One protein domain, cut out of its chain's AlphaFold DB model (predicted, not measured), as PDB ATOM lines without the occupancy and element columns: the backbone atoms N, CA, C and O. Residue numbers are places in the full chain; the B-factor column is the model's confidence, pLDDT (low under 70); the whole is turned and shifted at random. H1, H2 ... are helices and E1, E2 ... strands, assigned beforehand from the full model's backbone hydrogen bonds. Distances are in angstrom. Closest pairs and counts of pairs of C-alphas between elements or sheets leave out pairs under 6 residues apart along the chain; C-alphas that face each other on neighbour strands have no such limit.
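What this domain is: This is residues 4 to 91 of the 220 residues of an uncharacterized protein of Geodermatophilaceae bacterium (UniProt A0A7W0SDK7). One twisted sheet of six strands makes a wall, with two helices over one face and the other face bare. H2 crosses the strands over E2, E3 and E4, and H1 crosses over E1 and E2, the two helices meeting at a steep angle. The printed part has 88 residues, with two named helices and six named strands in the order E1 E2 E3 E4 H1 E5 H2 E6, of mixed class. The sheet is mixed, in the order E5 E1 E2 E3 E4 E6, with E5 and E1 parallel and the other neighbours antiparallel. The whole is compact, with a radius of gyration of the C-alphas of 12.3 A and spans of 37 by 29 by 16 A.

Where its parts are: E1, residues 4 to 10, begins at C-alpha 4 (6.049, -8.567, -50.521) and is 20.0 A long. E2, residues 18 to 24, is 19.9 A long, E3, residues 29 to 35, 18.6 A, and E4, residues 42 to 48, 17.8 A. The short edge strands are E5, residues 64 to 67, 9.9 A long, and E6, residues 89 to 91, 5.9 A long, which ends at C-alpha 91 (9.885, -2.384, -29.461). H1, residues 52 to 61, is 14.3 A long; H2, residues 76 to 86, is 15.8 A long and begins at C-alpha 76 (-8.213, -14.925, -42.172).

How they stand to each other: E1 to E4 form a meander, each strand the antiparallel neighbour of the one before, and each successive pair is a hairpin. Within hydrogen-bond range are N 7 and O 21 of E1 and E2, 2.8 A, N 22 and O 30 of E2 and E3, 2.8 A, and N 46 and O 31 of E4 and E3, 2.8 A. E5 is parallel to E1 at 4 degrees, with N 64 and O 6 at 2.8 A. E6 is antiparallel to E4 at 121 degrees, with N 45 and O 91 at 2.8 A. H1 and H2 lie on the same face of the sheet, two layers in sum, helices on one face of a sheet. H2, at a height over the sheet of 8.6 A, lies over E2 and only just over E3 and E4, with 3 C-alphas falling on each of these two; it runs across the strands, at 78 degrees to E2 on the local plane. Its closest C-alphas to E4 are those of Ala 85 and Thr 48, 4.8 A. H1, at a height of 8.9 A, lies over E1 and E2 and runs across the strands, at 69 degrees to E1 on the local plane; its closest C-alphas to E1 are those of Val 59 and Ala 5, 5.1 A. H1 and H2 touch at a steep tilt of 61 degrees, opposite ways, with the C-alphas of Ala 54 and Val 77 closest, 6.2 A. In H1 and H2 every O i to N i+4 pair is within hydrogen-bond range.

The domain as a whole: The two C-alphas farthest apart are those of Pro 14 and Ala 52, 37.4 A. The printed part has no cut and no long link. The mean pLDDT of the printed part is 94.0, and residues 14 to 15 are under 70.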
ATOM      1  N   LEU A   4       6.761  -7.779 -49.514       97.56
ATOM      2  CA  LEU A   4       6.049  -8.567 -50.521       97.56
ATOM      3  C   LEU A   4       4.541  -8.303 -50.537       97.56
ATOM      4  O   LEU A   4       3.929  -8.372 -51.597       97.56
ATOM      5  N   ALA A   5       3.952  -8.043 -49.370       97.38
ATOM      6  CA  ALA A   5       2.531  -7.756 -49.205       97.38
ATOM      7  C   ALA A   5       2.288  -7.031 -47.882       97.38
ATOM      8  O   ALA A   5       3.103  -7.128 -46.954       97.38
ATOM      9  N   SER A   6       1.154  -6.348 -47.778       97.25
ATOM     10  CA  SER A   6       0.730  -5.678 -46.557       97.25
ATOM     11  C   SER A   6      -0.779  -5.727 -46.351       97.25
ATOM     12  O   SER A   6      -1.557  -5.715 -47.297       97.25
ATOM     13  N   VAL A   7      -1.202  -5.768 -45.093       97.50
ATOM     14  CA  VAL A   7      -2.596  -5.591 -44.692       97.50
ATOM     15  C   VAL A   7      -2.636  -4.451 -43.692       97.50
ATOM     16  O   VAL A   7      -2.010  -4.528 -42.632       97.50
ATOM     17  N   ARG A   8      -3.351  -3.382 -44.036       95.69
ATOM     18  CA  ARG A   8      -3.538  -2.221 -43.168       95.69
ATOM     19  C   ARG A   8      -4.971  -2.163 -42.675       95.69
ATOM     20  O   ARG A   8      -5.887  -2.048 -43.483       95.69
ATOM     21  N   TRP A   9      -5.155  -2.172 -41.362       95.56
ATOM     22  CA  TRP A   9      -6.444  -1.917 -40.732       95.56
ATOM     23  C   TRP A   9      -6.507  -0.470 -40.278       95.56
ATOM     24  O   TRP A   9      -5.599   0.012 -39.599       95.56
ATOM     25  N   HIS A  10      -7.592   0.215 -40.628       93.75
ATOM     26  CA  HIS A  10      -7.784   1.602 -40.235       93.75
ATOM     27  C   HIS A  10      -9.227   1.903 -39.840       93.75
ATOM     28  O   HIS A  10     -10.174   1.300 -40.346       93.75
ATOM     29  N   SER A  11      -9.396   2.897 -38.974       91.62
ATOM     30  CA  SER A  11     -10.653   3.628 -38.833       91.62
ATOM     31  C   SER A  11     -10.359   5.102 -38.542       91.62
ATOM     32  O   SER A  11      -9.433   5.405 -37.791       91.62
ATOM     33  N   PRO A  12     -11.096   6.058 -39.132       81.19
ATOM     34  CA  PRO A  12     -10.970   7.461 -38.757       81.19
ATOM     35  C   PRO A  12     -11.518   7.712 -37.335       81.19
ATOM     36  O   PRO A  12     -12.140   6.834 -36.725       81.19
ATOM     37  N   PRO A  13     -11.310   8.919 -36.777       74.81
ATOM     38  CA  PRO A  13     -11.925   9.313 -35.514       74.81
ATOM     39  C   PRO A  13     -13.446   9.068 -35.483       74.81
ATOM     40  O   PRO A  13     -14.109   9.256 -36.506       74.81
ATOM     41  N   PRO A  14     -14.018   8.692 -34.319       65.75
ATOM     42  CA  PRO A  14     -13.388   8.684 -32.993       65.75
ATOM     43  C   PRO A  14     -12.646   7.387 -32.625       65.75
ATOM     44  O   PRO A  14     -11.769   7.445 -31.770       65.75
ATOM     45  N   THR A  15     -12.922   6.247 -33.272       68.12
ATOM     46  CA  THR A  15     -12.308   4.946 -32.919       68.12
ATOM     47  C   THR A  15     -10.828   4.854 -33.305       68.12
ATOM     48  O   THR A  15     -10.073   4.170 -32.629       68.12
ATOM     49  N   SER A  16     -10.409   5.617 -34.323       82.69
ATOM     50  CA  SER A  16      -9.016   5.921 -34.692       82.69
ATOM     51  C   SER A  16      -8.047   4.727 -34.748       82.69
ATOM     52  O   SER A  16      -6.947   4.874 -34.245       82.69
ATOM     53  N   VAL A  17      -8.396   3.571 -35.318       92.12
ATOM     54  CA  VAL A  17      -7.465   2.429 -35.460       92.12
ATOM     55  C   VAL A  17      -6.388   2.717 -36.509       92.12
ATOM     56  O   VAL A  17      -6.700   3.254 -37.574       92.12
ATOM     57  N   ASP A  18      -5.149   2.279 -36.251       93.56
ATOM     58  CA  ASP A  18      -4.072   2.223 -37.249       93.56
ATOM     59  C   ASP A  18      -3.109   1.062 -36.931       93.56
ATOM     60  O   ASP A  18      -2.239   1.172 -36.059       93.56
ATOM     61  N   GLU A  19      -3.282  -0.058 -37.635       95.75
ATOM     62  CA  GLU A  19      -2.412  -1.240 -37.578       95.75
ATOM     63  C   GLU A  19      -1.965  -1.623 -38.995       95.75
ATOM     64  O   GLU A  19      -2.762  -1.588 -39.934       95.75
ATOM     65  N   GLU A  20      -0.710  -2.032 -39.169       96.38
ATOM     66  CA  GLU A  20      -0.214  -2.537 -40.454       96.38
ATOM     67  C   GLU A  20       0.652  -3.776 -40.254       96.38
ATOM     68  O   GLU A  20       1.657  -3.739 -39.545       96.38
ATOM     69  N   LEU A  21       0.249  -4.870 -40.898       97.94
ATOM     70  CA  LEU A  21       1.005  -6.110 -40.999       97.94
ATOM     71  C   LEU A  21       1.671  -6.163 -42.375       97.94
ATOM     72  O   LEU A  21       0.990  -6.006 -43.382       97.94
ATOM     73  N   ALA A  22       2.969  -6.437 -42.439       97.88
ATOM     74  CA  ALA A  22       3.703  -6.585 -43.691       97.88
ATOM     75  C   ALA A  22       4.502  -7.888 -43.716       97.88
ATOM     76  O   ALA A  22       5.166  -8.233 -42.739       97.88
ATOM     77  N   ALA A  23       4.442  -8.601 -44.840       98.00
ATOM     78  CA  ALA A  23       5.238  -9.796 -45.106       98.00
ATOM     79  C   ALA A  23       6.482  -9.443 -45.925       98.00
ATOM     80  O   ALA A  23       6.409  -8.623 -46.844       98.00
ATOM     81  N   TYR A  24       7.598 -10.109 -45.633       98.25
ATOM     82  CA  TYR A  24       8.886  -9.860 -46.282       98.25
ATOM     83  C   TYR A  24       9.462 -11.101 -46.967       98.25
ATOM     84  O   TYR A  24       9.067 -12.234 -46.689       98.25
ATOM     85  N   ASP A  25      10.403 -10.867 -47.879       97.25
ATOM     86  CA  ASP A  25      11.108 -11.873 -48.680       97.25
ATOM     87  C   ASP A  25      11.938 -12.881 -47.875       97.25
ATOM     88  O   ASP A  25      12.165 -13.999 -48.336       97.25
ATOM     89  N   ASP A  26      12.336 -12.525 -46.659       97.12
ATOM     90  CA  ASP A  26      13.053 -13.404 -45.733       97.12
ATOM     91  C   ASP A  26      12.141 -14.374 -44.954       97.12
ATOM     92  O   ASP A  26      12.620 -15.165 -44.141       97.12
ATOM     93  N   GLY A  27      10.829 -14.333 -45.206       97.56
ATOM     94  CA  GLY A  27       9.835 -15.170 -44.538       97.56
ATOM     95  C   GLY A  27       9.281 -14.578 -43.241       97.56
ATOM     96  O   GLY A  27       8.417 -15.198 -42.621       97.56
ATOM     97  N   THR A  28       9.735 -13.395 -42.817       98.19
ATOM     98  CA  THR A  28       9.192 -12.717 -41.636       98.19
ATOM     99  C   THR A  28       7.911 -11.950 -41.951       98.19
ATOM    100  O   THR A  28       7.618 -11.586 -43.096       98.19
ATOM    101  N   ALA A  29       7.130 -11.700 -40.902       98.25
ATOM    102  CA  ALA A  29       6.028 -10.756 -40.912       98.25
ATOM    103  C   ALA A  29       6.181  -9.776 -39.746       98.25
ATOM    104  O   ALA A  29       6.484 -10.183 -38.624       98.25
ATOM    105  N   TRP A  30       5.965  -8.493 -40.011       98.12
ATOM    106  CA  TRP A  30       6.086  -7.416 -39.033       98.12
ATOM    107  C   TRP A  30       4.751  -6.714 -38.863       98.12
ATOM    108  O   TRP A  30       4.083  -6.424 -39.849       98.12
ATOM    109  N   LEU A  31       4.381  -6.439 -37.617       97.81
ATOM    110  CA  LEU A  31       3.173  -5.712 -37.250       97.81
ATOM    111  C   LEU A  31       3.583  -4.406 -36.575       97.81
ATOM    112  O   LEU A  31       4.316  -4.434 -35.590       97.81
ATOM    113  N   VAL A  32       3.069  -3.284 -37.061       96.81
ATOM    114  CA  VAL A  32       3.152  -1.994 -36.372       96.81
ATOM    115  C   VAL A  32       1.759  -1.565 -35.922       96.81
ATOM    116  O   VAL A  32       0.801  -1.652 -36.691       96.81
ATOM    117  N   VAL A  33       1.643  -1.112 -34.673       96.38
ATOM    118  CA  VAL A  33       0.390  -0.623 -34.076       96.38
ATOM    119  C   VAL A  33       0.614   0.809 -33.613       96.38
ATOM    120  O   VAL A  33       1.388   1.043 -32.685       96.38
ATOM    121  N   GLY A  34      -0.058   1.761 -34.264       94.31
ATOM    122  CA  GLY A  34      -0.147   3.159 -33.830       94.31
ATOM    123  C   GLY A  34      -1.432   3.439 -33.047       94.31
ATOM    124  O   GLY A  34      -1.454   4.281 -32.154       94.31
ATOM    125  N   CYS A  35      -2.506   2.706 -33.332       93.75
ATOM    126  CA  CYS A  35      -3.677   2.663 -32.466       93.75
ATOM    127  C   CYS A  35      -4.315   1.278 -32.528       93.75
ATOM    128  O   CYS A  35      -4.674   0.793 -33.604       93.75
ATOM    129  N   SER A  36      -4.424   0.652 -31.358       91.44
ATOM    130  CA  SER A  36      -4.842  -0.736 -31.212       91.44
ATOM    131  C   SER A  36      -6.331  -0.919 -31.493       91.44
ATOM    132  O   SER A  36      -7.175  -0.229 -30.920       91.44
ATOM    133  N   ARG A  37      -6.664  -1.941 -32.287       90.31
ATOM    134  CA  ARG A  37      -8.052  -2.406 -32.484       90.31
ATOM    135  C   ARG A  37      -8.698  -2.932 -31.211       90.31
ATOM    136  O   ARG A  37      -9.916  -2.901 -31.074       90.31
ATOM    137  N   GLU A  38      -7.875  -3.418 -30.291       89.31
ATOM    138  CA  GLU A  38      -8.301  -3.996 -29.016       89.31
ATOM    139  C   GLU A  38      -8.453  -2.922 -27.927       89.31
ATOM    140  O   GLU A  38      -8.792  -3.240 -26.790       89.31
ATOM    141  N   GLY A  39      -8.205  -1.646 -28.255       87.31
ATOM    142  CA  GLY A  39      -8.291  -0.537 -27.303       87.31
ATOM    143  C   GLY A  39      -7.201  -0.564 -26.230       87.31
ATOM    144  O   GLY A  39      -7.348   0.083 -25.196       87.31
ATOM    145  N   THR A  40      -6.121  -1.319 -26.450       91.81
ATOM    146  CA  THR A  40      -4.989  -1.368 -25.520       91.81
ATOM    147  C   THR A  40      -4.200  -0.061 -25.545       91.81
ATOM    148  O   THR A  40      -4.118   0.625 -26.566       91.81
ATOM    149  N   ALA A  41      -3.569   0.262 -24.418       94.88
ATOM    150  CA  ALA A  41      -2.698   1.426 -24.278       94.88
ATOM    151  C   ALA A  41      -1.264   1.158 -24.772       94.88
ATOM    152  O   ALA A  41      -0.333   1.857 -24.365       94.88
ATOM    153  N   THR A  42      -1.084   0.142 -25.620       96.38
ATOM    154  CA  THR A  42       0.219  -0.329 -26.085       96.38
ATOM    155  C   THR A  42       0.362  -0.096 -27.580       96.38
ATOM    156  O   THR A  42      -0.469  -0.526 -28.379       96.38
ATOM    157  N   ILE A  43       1.452   0.561 -27.958       96.44
ATOM    158  CA  ILE A  43       1.849   0.794 -29.351       96.44
ATOM    159  C   ILE A  43       3.259   0.276 -29.578       96.44
ATOM    160  O   ILE A  43       4.001   0.012 -28.629       96.44
ATOM    161  N   GLY A  44       3.642   0.172 -30.843       96.44
ATOM    162  CA  GLY A  44       4.998  -0.195 -31.211       96.44
ATOM    163  C   GLY A  44       5.044  -1.158 -32.376       96.44
ATOM    164  O   GLY A  44       4.203  -1.122 -33.274       96.44
ATOM    165  N   THR A  45       6.056  -2.013 -32.340       97.25
ATOM    166  CA  THR A  45       6.368  -2.964 -33.393       97.25
ATOM    167  C   THR A  45       6.551  -4.367 -32.821       97.25
ATOM    168  O   THR A  45       7.219  -4.575 -31.804       97.25
ATOM    169  N   TRP A  46       5.992  -5.342 -33.528       98.00
ATOM    170  CA  TRP A  46       6.074  -6.774 -33.270       98.00
ATOM    171  C   TRP A  46       6.532  -7.500 -34.532       98.00
ATOM    172  O   TRP A  46       6.425  -6.977 -35.642       98.00
ATOM    173  N   SER A  47       7.012  -8.731 -34.380       98.06
ATOM    174  CA  SER A  47       7.437  -9.553 -35.517       98.06
ATOM    175  C   SER A  47       7.105 -11.017 -35.299       98.06
ATOM    176  O   SER A  47       6.987 -11.463 -34.169       98.06
ATOM    177  N   THR A  48       6.984 -11.794 -36.363       98.38
ATOM    178  CA  THR A  48       6.886 -13.251 -36.281       98.38
ATOM    179  C   THR A  48       7.455 -13.892 -37.542       98.38
ATOM    180  O   THR A  48       7.674 -13.226 -38.555       98.38
ATOM    181  N   THR A  49       7.692 -15.198 -37.488       98.25
ATOM    182  CA  THR A  49       8.058 -16.010 -38.650       98.25
ATOM    183  C   THR A  49       6.916 -16.989 -38.907       98.25
ATOM    184  O   THR A  49       6.903 -18.082 -38.334       98.25
ATOM    185  N   PRO A  50       5.903 -16.597 -39.701       97.44
ATOM    186  CA  PRO A  50       4.792 -17.485 -40.005       97.44
ATOM    187  C   PRO A  50       5.268 -18.721 -40.779       97.44
ATOM    188  O   PRO A  50       6.275 -18.696 -41.487       97.44
ATOM    189  N   GLY A  51       4.521 -19.824 -40.682       97.94
ATOM    190  CA  GLY A  51       4.794 -21.009 -41.497       97.94
ATOM    191  C   GLY A  51       4.669 -20.705 -42.996       97.94
ATOM    192  O   GLY A  51       3.848 -19.881 -43.395       97.94
ATOM    193  N   ALA A  52       5.431 -21.413 -43.839       97.31
ATOM    194  CA  ALA A  52       5.540 -21.128 -45.277       97.31
ATOM    195  C   ALA A  52       4.187 -21.025 -46.011       97.31
ATOM    196  O   ALA A  52       4.018 -20.168 -46.872       97.31
ATOM    197  N   ALA A  53       3.206 -21.861 -45.650       97.44
ATOM    198  CA  ALA A  53       1.865 -21.803 -46.235       97.44
ATOM    199  C   ALA A  53       1.107 -20.516 -45.856       97.44
ATOM    200  O   ALA A  53       0.468 -19.909 -46.710       97.44
ATOM    201  N   ALA A  54       1.203 -20.084 -44.594       97.56
ATOM    202  CA  ALA A  54       0.577 -18.851 -44.122       97.56
ATOM    203  C   ALA A  54       1.268 -17.616 -44.718       97.56
ATOM    204  O   ALA A  54       0.594 -16.690 -45.161       97.56
ATOM    205  N   HIS A  55       2.603 -17.635 -44.802       98.06
ATOM    206  CA  HIS A  55       3.378 -16.585 -45.466       98.06
ATOM    207  C   HIS A  55       2.988 -16.448 -46.942       98.06
ATOM    208  O   HIS A  55       2.597 -15.366 -47.372       98.06
ATOM    209  N   ALA A  56       2.975 -17.552 -47.696       97.44
ATOM    210  CA  ALA A  56       2.582 -17.547 -49.105       97.44
ATOM    211  C   ALA A  56       1.130 -17.087 -49.316       97.44
ATOM    212  O   ALA A  56       0.853 -16.366 -50.271       97.44
ATOM    213  N   ALA A  57       0.206 -17.471 -48.430       96.88
ATOM    214  CA  ALA A  57      -1.185 -17.029 -48.495       96.88
ATOM    215  C   ALA A  57      -1.333 -15.522 -48.223       96.88
ATOM    216  O   ALA A  57      -2.106 -14.861 -48.913       96.88
ATOM    217  N   LEU A  58      -0.571 -14.967 -47.275       96.69
ATOM    218  CA  LEU A  58      -0.528 -13.522 -47.042       96.69
ATOM    219  C   LEU A  58       0.065 -12.780 -48.250       96.69
ATOM    220  O   LEU A  58      -0.501 -11.786 -48.689       96.69
ATOM    221  N   VAL A  59       1.150 -13.293 -48.841       97.31
ATOM    222  CA  VAL A  59       1.745 -12.725 -50.064       97.31
ATOM    223  C   VAL A  59       0.766 -12.768 -51.241       97.31
ATOM    224  O   VAL A  59       0.650 -11.797 -51.982       97.31
ATOM    225  N   ALA A  60       0.019 -13.863 -51.398       95.75
ATOM    226  CA  ALA A  60      -0.979 -14.009 -52.456       95.75
ATOM    227  C   ALA A  60      -2.172 -13.051 -52.306       95.75
ATOM    228  O   ALA A  60      -2.798 -12.715 -53.311       95.75
ATOM    229  N   ALA A  61      -2.482 -12.602 -51.084       92.69
ATOM    230  CA  ALA A  61      -3.499 -11.578 -50.848       92.69
ATOM    231  C   ALA A  61      -3.073 -10.191 -51.371       92.69
ATOM    232  O   ALA A  61      -3.937  -9.376 -51.691       92.69
ATOM    233  N   GLY A  62      -1.765  -9.945 -51.507       94.12
ATOM    234  CA  GLY A  62      -1.213  -8.668 -51.955       94.12
ATOM    235  C   GLY A  62      -1.396  -7.547 -50.931       94.12
ATOM    236  O   GLY A  62      -1.525  -7.795 -49.734       94.12
ATOM    237  N   ASP A  63      -1.384  -6.302 -51.410       96.06
ATOM    238  CA  ASP A  63      -1.614  -5.127 -50.571       96.06
ATOM    239  C   ASP A  63      -3.114  -4.880 -50.369       96.06
ATOM    240  O   ASP A  63      -3.857  -4.615 -51.318       96.06
ATOM    241  N   VAL A  64      -3.556  -4.951 -49.114       95.44
ATOM    242  CA  VAL A  64      -4.957  -4.832 -48.704       95.44
ATOM    243  C   VAL A  64      -5.113  -3.705 -47.689       95.44
ATOM    244  O   VAL A  64      -4.360  -3.597 -46.723       95.44
ATOM    245  N   VAL A  65      -6.145  -2.886 -47.878       94.94
ATOM    246  CA  VAL A  65      -6.580  -1.879 -46.905       94.94
ATOM    247  C   VAL A  65      -7.975  -2.259 -46.423       94.94
ATOM    248  O   VAL A  65      -8.889  -2.390 -47.234       94.94
ATOM    249  N   VAL A  66      -8.113  -2.450 -45.114       94.25
ATOM    250  CA  VAL A  66      -9.359  -2.800 -44.430       94.25
ATOM    251  C   VAL A  66      -9.858  -1.577 -43.670       94.25
ATOM    252  O   VAL A  66      -9.252  -1.168 -42.674       94.25
ATOM    253  N   ASP A  67     -10.984  -1.027 -44.115       93.00
ATOM    254  CA  ASP A  67     -11.702   0.010 -43.379       93.00
ATOM    255  C   ASP A  67     -12.660  -0.639 -42.380       93.00
ATOM    256  O   ASP A  67     -13.691  -1.196 -42.757       93.00
ATOM    257  N   LEU A  68     -12.334  -0.542 -41.092       91.56
ATOM    258  CA  LEU A  68     -13.094  -1.179 -40.016       91.56
ATOM    259  C   LEU A  68     -14.469  -0.547 -39.763       91.56
ATOM    260  O   LEU A  68     -15.236  -1.076 -38.960       91.56
ATOM    261  N   LEU A  69     -14.791   0.583 -40.402       90.06
ATOM    262  CA  LEU A  69     -16.139   1.158 -40.349       90.06
ATOM    263  C   LEU A  69     -17.109   0.506 -41.340       90.06
ATOM    264  O   LEU A  69     -18.312   0.767 -41.274       90.06
ATOM    265  N   HIS A  70     -16.605  -0.327 -42.246       88.38
ATOM    266  CA  HIS A  70     -17.390  -0.978 -43.281       88.38
ATOM    267  C   HIS A  70     -17.274  -2.498 -43.158       88.38
ATOM    268  O   HIS A  70     -16.245  -3.032 -42.753       88.38
ATOM    269  N   ASP A  71     -18.339  -3.206 -43.531       85.19
ATOM    270  CA  ASP A  71     -18.330  -4.667 -43.567       85.19
ATOM    271  C   ASP A  71     -17.469  -5.137 -44.750       85.19
ATOM    272  O   ASP A  71     -17.899  -5.130 -45.907       85.19
ATOM    273  N   GLN A  72     -16.204  -5.440 -44.465       86.44
ATOM    274  CA  GLN A  72     -15.196  -5.854 -45.434       86.44
ATOM    275  C   GLN A  72     -14.545  -7.156 -44.976       86.44
ATOM    276  O   GLN A  72     -14.192  -7.323 -43.809       86.44
ATOM    277  N   ALA A  73     -14.351  -8.078 -45.916       83.38
ATOM    278  CA  ALA A  73     -13.682  -9.335 -45.627       83.38
ATOM    279  C   ALA A  73     -12.201  -9.089 -45.310       83.38
ATOM    280  O   ALA A  73     -11.451  -8.581 -46.144       83.38
ATOM    281  N   VAL A  74     -11.775  -9.494 -44.115       85.81
ATOM    282  CA  VAL A  74     -10.361  -9.533 -43.741       85.81
ATOM    283  C   VAL A  74      -9.792 -10.898 -44.122       85.81
ATOM    284  O   VAL A  74     -10.422 -11.914 -43.816       85.81
ATOM    285  N   PRO A  75      -8.605 -10.978 -44.750       90.38
ATOM    286  CA  PRO A  75      -7.952 -12.261 -44.967       90.38
ATOM    287  C   PRO A  75      -7.721 -12.984 -43.630       90.38
ATOM    288  O   PRO A  75      -6.964 -12.502 -42.789       90.38
ATOM    289  N   GLU A  76      -8.328 -14.158 -43.430       92.12
ATOM    290  CA  GLU A  76      -8.213 -14.925 -42.172       92.12
ATOM    291  C   GLU A  76      -6.752 -15.208 -41.788       92.12
ATOM    292  O   GLU A  76      -6.376 -15.175 -40.615       92.12
ATOM    293  N   VAL A  77      -5.898 -15.427 -42.793       95.81
ATOM    294  CA  VAL A  77      -4.457 -15.619 -42.595       95.81
ATOM    295  C   VAL A  77      -3.778 -14.386 -41.998       95.81
ATOM    296  O   VAL A  77      -2.871 -14.530 -41.181       95.81
ATOM    297  N   ALA A  78      -4.225 -13.177 -42.349       96.75
ATOM    298  CA  ALA A  78      -3.668 -11.942 -41.812       96.75
ATOM    299  C   ALA A  78      -3.995 -11.802 -40.320       96.75
ATOM    300  O   ALA A  78      -3.111 -11.467 -39.537       96.75
ATOM    301  N   GLU A  79      -5.220 -12.141 -39.909       95.81
ATOM    302  CA  GLU A  79      -5.609 -12.144 -38.491       95.81
ATOM    303  C   GLU A  79      -4.824 -13.183 -37.683       95.81
ATOM    304  O   GLU A  79      -4.333 -12.890 -36.590       95.81
ATOM    305  N   HIS A  80      -4.628 -14.379 -38.243       96.56
ATOM    306  CA  HIS A  80      -3.811 -15.413 -37.611       96.56
ATOM    307  C   HIS A  80      -2.355 -14.958 -37.413       96.56
ATOM    308  O   HIS A  80      -1.805 -15.082 -36.318       96.56
ATOM    309  N   ILE A  81      -1.733 -14.394 -38.455       98.06
ATOM    310  CA  ILE A  81      -0.346 -13.916 -38.392       98.06
ATOM    311  C   ILE A  81      -0.222 -12.719 -37.449       98.06
ATOM    312  O   ILE A  81       0.721 -12.669 -36.662       98.06
ATOM    313  N   ARG A  82      -1.177 -11.782 -37.471       97.19
ATOM    314  CA  ARG A  82      -1.214 -10.655 -36.533       97.19
ATOM    315  C   ARG A  82      -1.240 -11.145 -35.085       97.19
ATOM    316  O   ARG A  82      -0.432 -10.691 -34.280       97.19
ATOM    317  N   SER A  83      -2.137 -12.076 -34.760       96.12
ATOM    318  CA  SER A  83      -2.232 -12.667 -33.419       96.12
ATOM    319  C   SER A  83      -0.903 -13.307 -32.991       96.12
ATOM    320  O   SER A  83      -0.428 -13.070 -31.881       96.12
ATOM    321  N   ALA A  84      -0.241 -14.034 -33.898       97.06
ATOM    322  CA  ALA A  84       1.079 -14.610 -33.643       97.06
ATOM    323  C   ALA A  84       2.183 -13.550 -33.461       97.06
ATOM    324  O   ALA A  84       3.071 -13.732 -32.628       97.06
ATOM    325  N   ALA A  85       2.141 -12.444 -34.212       97.50
ATOM    326  CA  ALA A  85       3.090 -11.340 -34.076       97.50
ATOM    327  C   ALA A  85       3.004 -10.690 -32.692       97.50
ATOM    328  O   ALA A  85       4.037 -10.488 -32.058       97.50
ATOM    329  N   LEU A  86       1.795 -10.450 -32.173       96.50
ATOM    330  CA  LEU A  86       1.588  -9.822 -30.859       96.50
ATOM    331  C   LEU A  86       2.269 -10.565 -29.693       96.50
ATOM    332  O   LEU A  86       2.572  -9.949 -28.674       96.50
ATOM    333  N   ALA A  87       2.583 -11.855 -29.847       96.00
ATOM    334  CA  ALA A  87       3.327 -12.635 -28.857       96.00
ATOM    335  C   ALA A  87       4.843 -12.338 -28.818       96.00
ATOM    336  O   ALA A  87       5.528 -12.771 -27.893       96.00
ATOM    337  N   THR A  88       5.382 -11.623 -29.809       96.88
ATOM    338  CA  THR A  88       6.825 -11.373 -29.966       96.88
ATOM    339  C   THR A  88       7.077  -9.880 -30.193       96.88
ATOM    340  O   THR A  88       7.277  -9.401 -31.313       96.88
ATOM    341  N   ALA A  89       7.035  -9.126 -29.094       97.31
ATOM    342  CA  ALA A  89       7.290  -7.690 -29.088       97.31
ATOM    343  C   ALA A  89       8.743  -7.369 -29.474       97.31
ATOM    344  O   ALA A  89       9.693  -7.930 -28.921       97.31
ATOM    345  N   VAL A  90       8.917  -6.426 -30.401       97.00
ATOM    346  CA  VAL A  90      10.236  -5.952 -30.835       97.00
ATOM    347  C   VAL A  90      10.599  -4.663 -30.107       97.00
ATOM    348  O   VAL A  90      11.628  -4.625 -29.437       97.00
ATOM    349  N   SER A  91       9.760  -3.638 -30.210       96.69
ATOM    350  CA  SER A  91       9.885  -2.384 -29.461       96.69
ATOM    351  C   SER A  91       8.488  -1.835 -29.208       96.69
ATOM    352  O   SER A  91       7.759  -1.510 -30.144       96.69
TER     353      SER A  91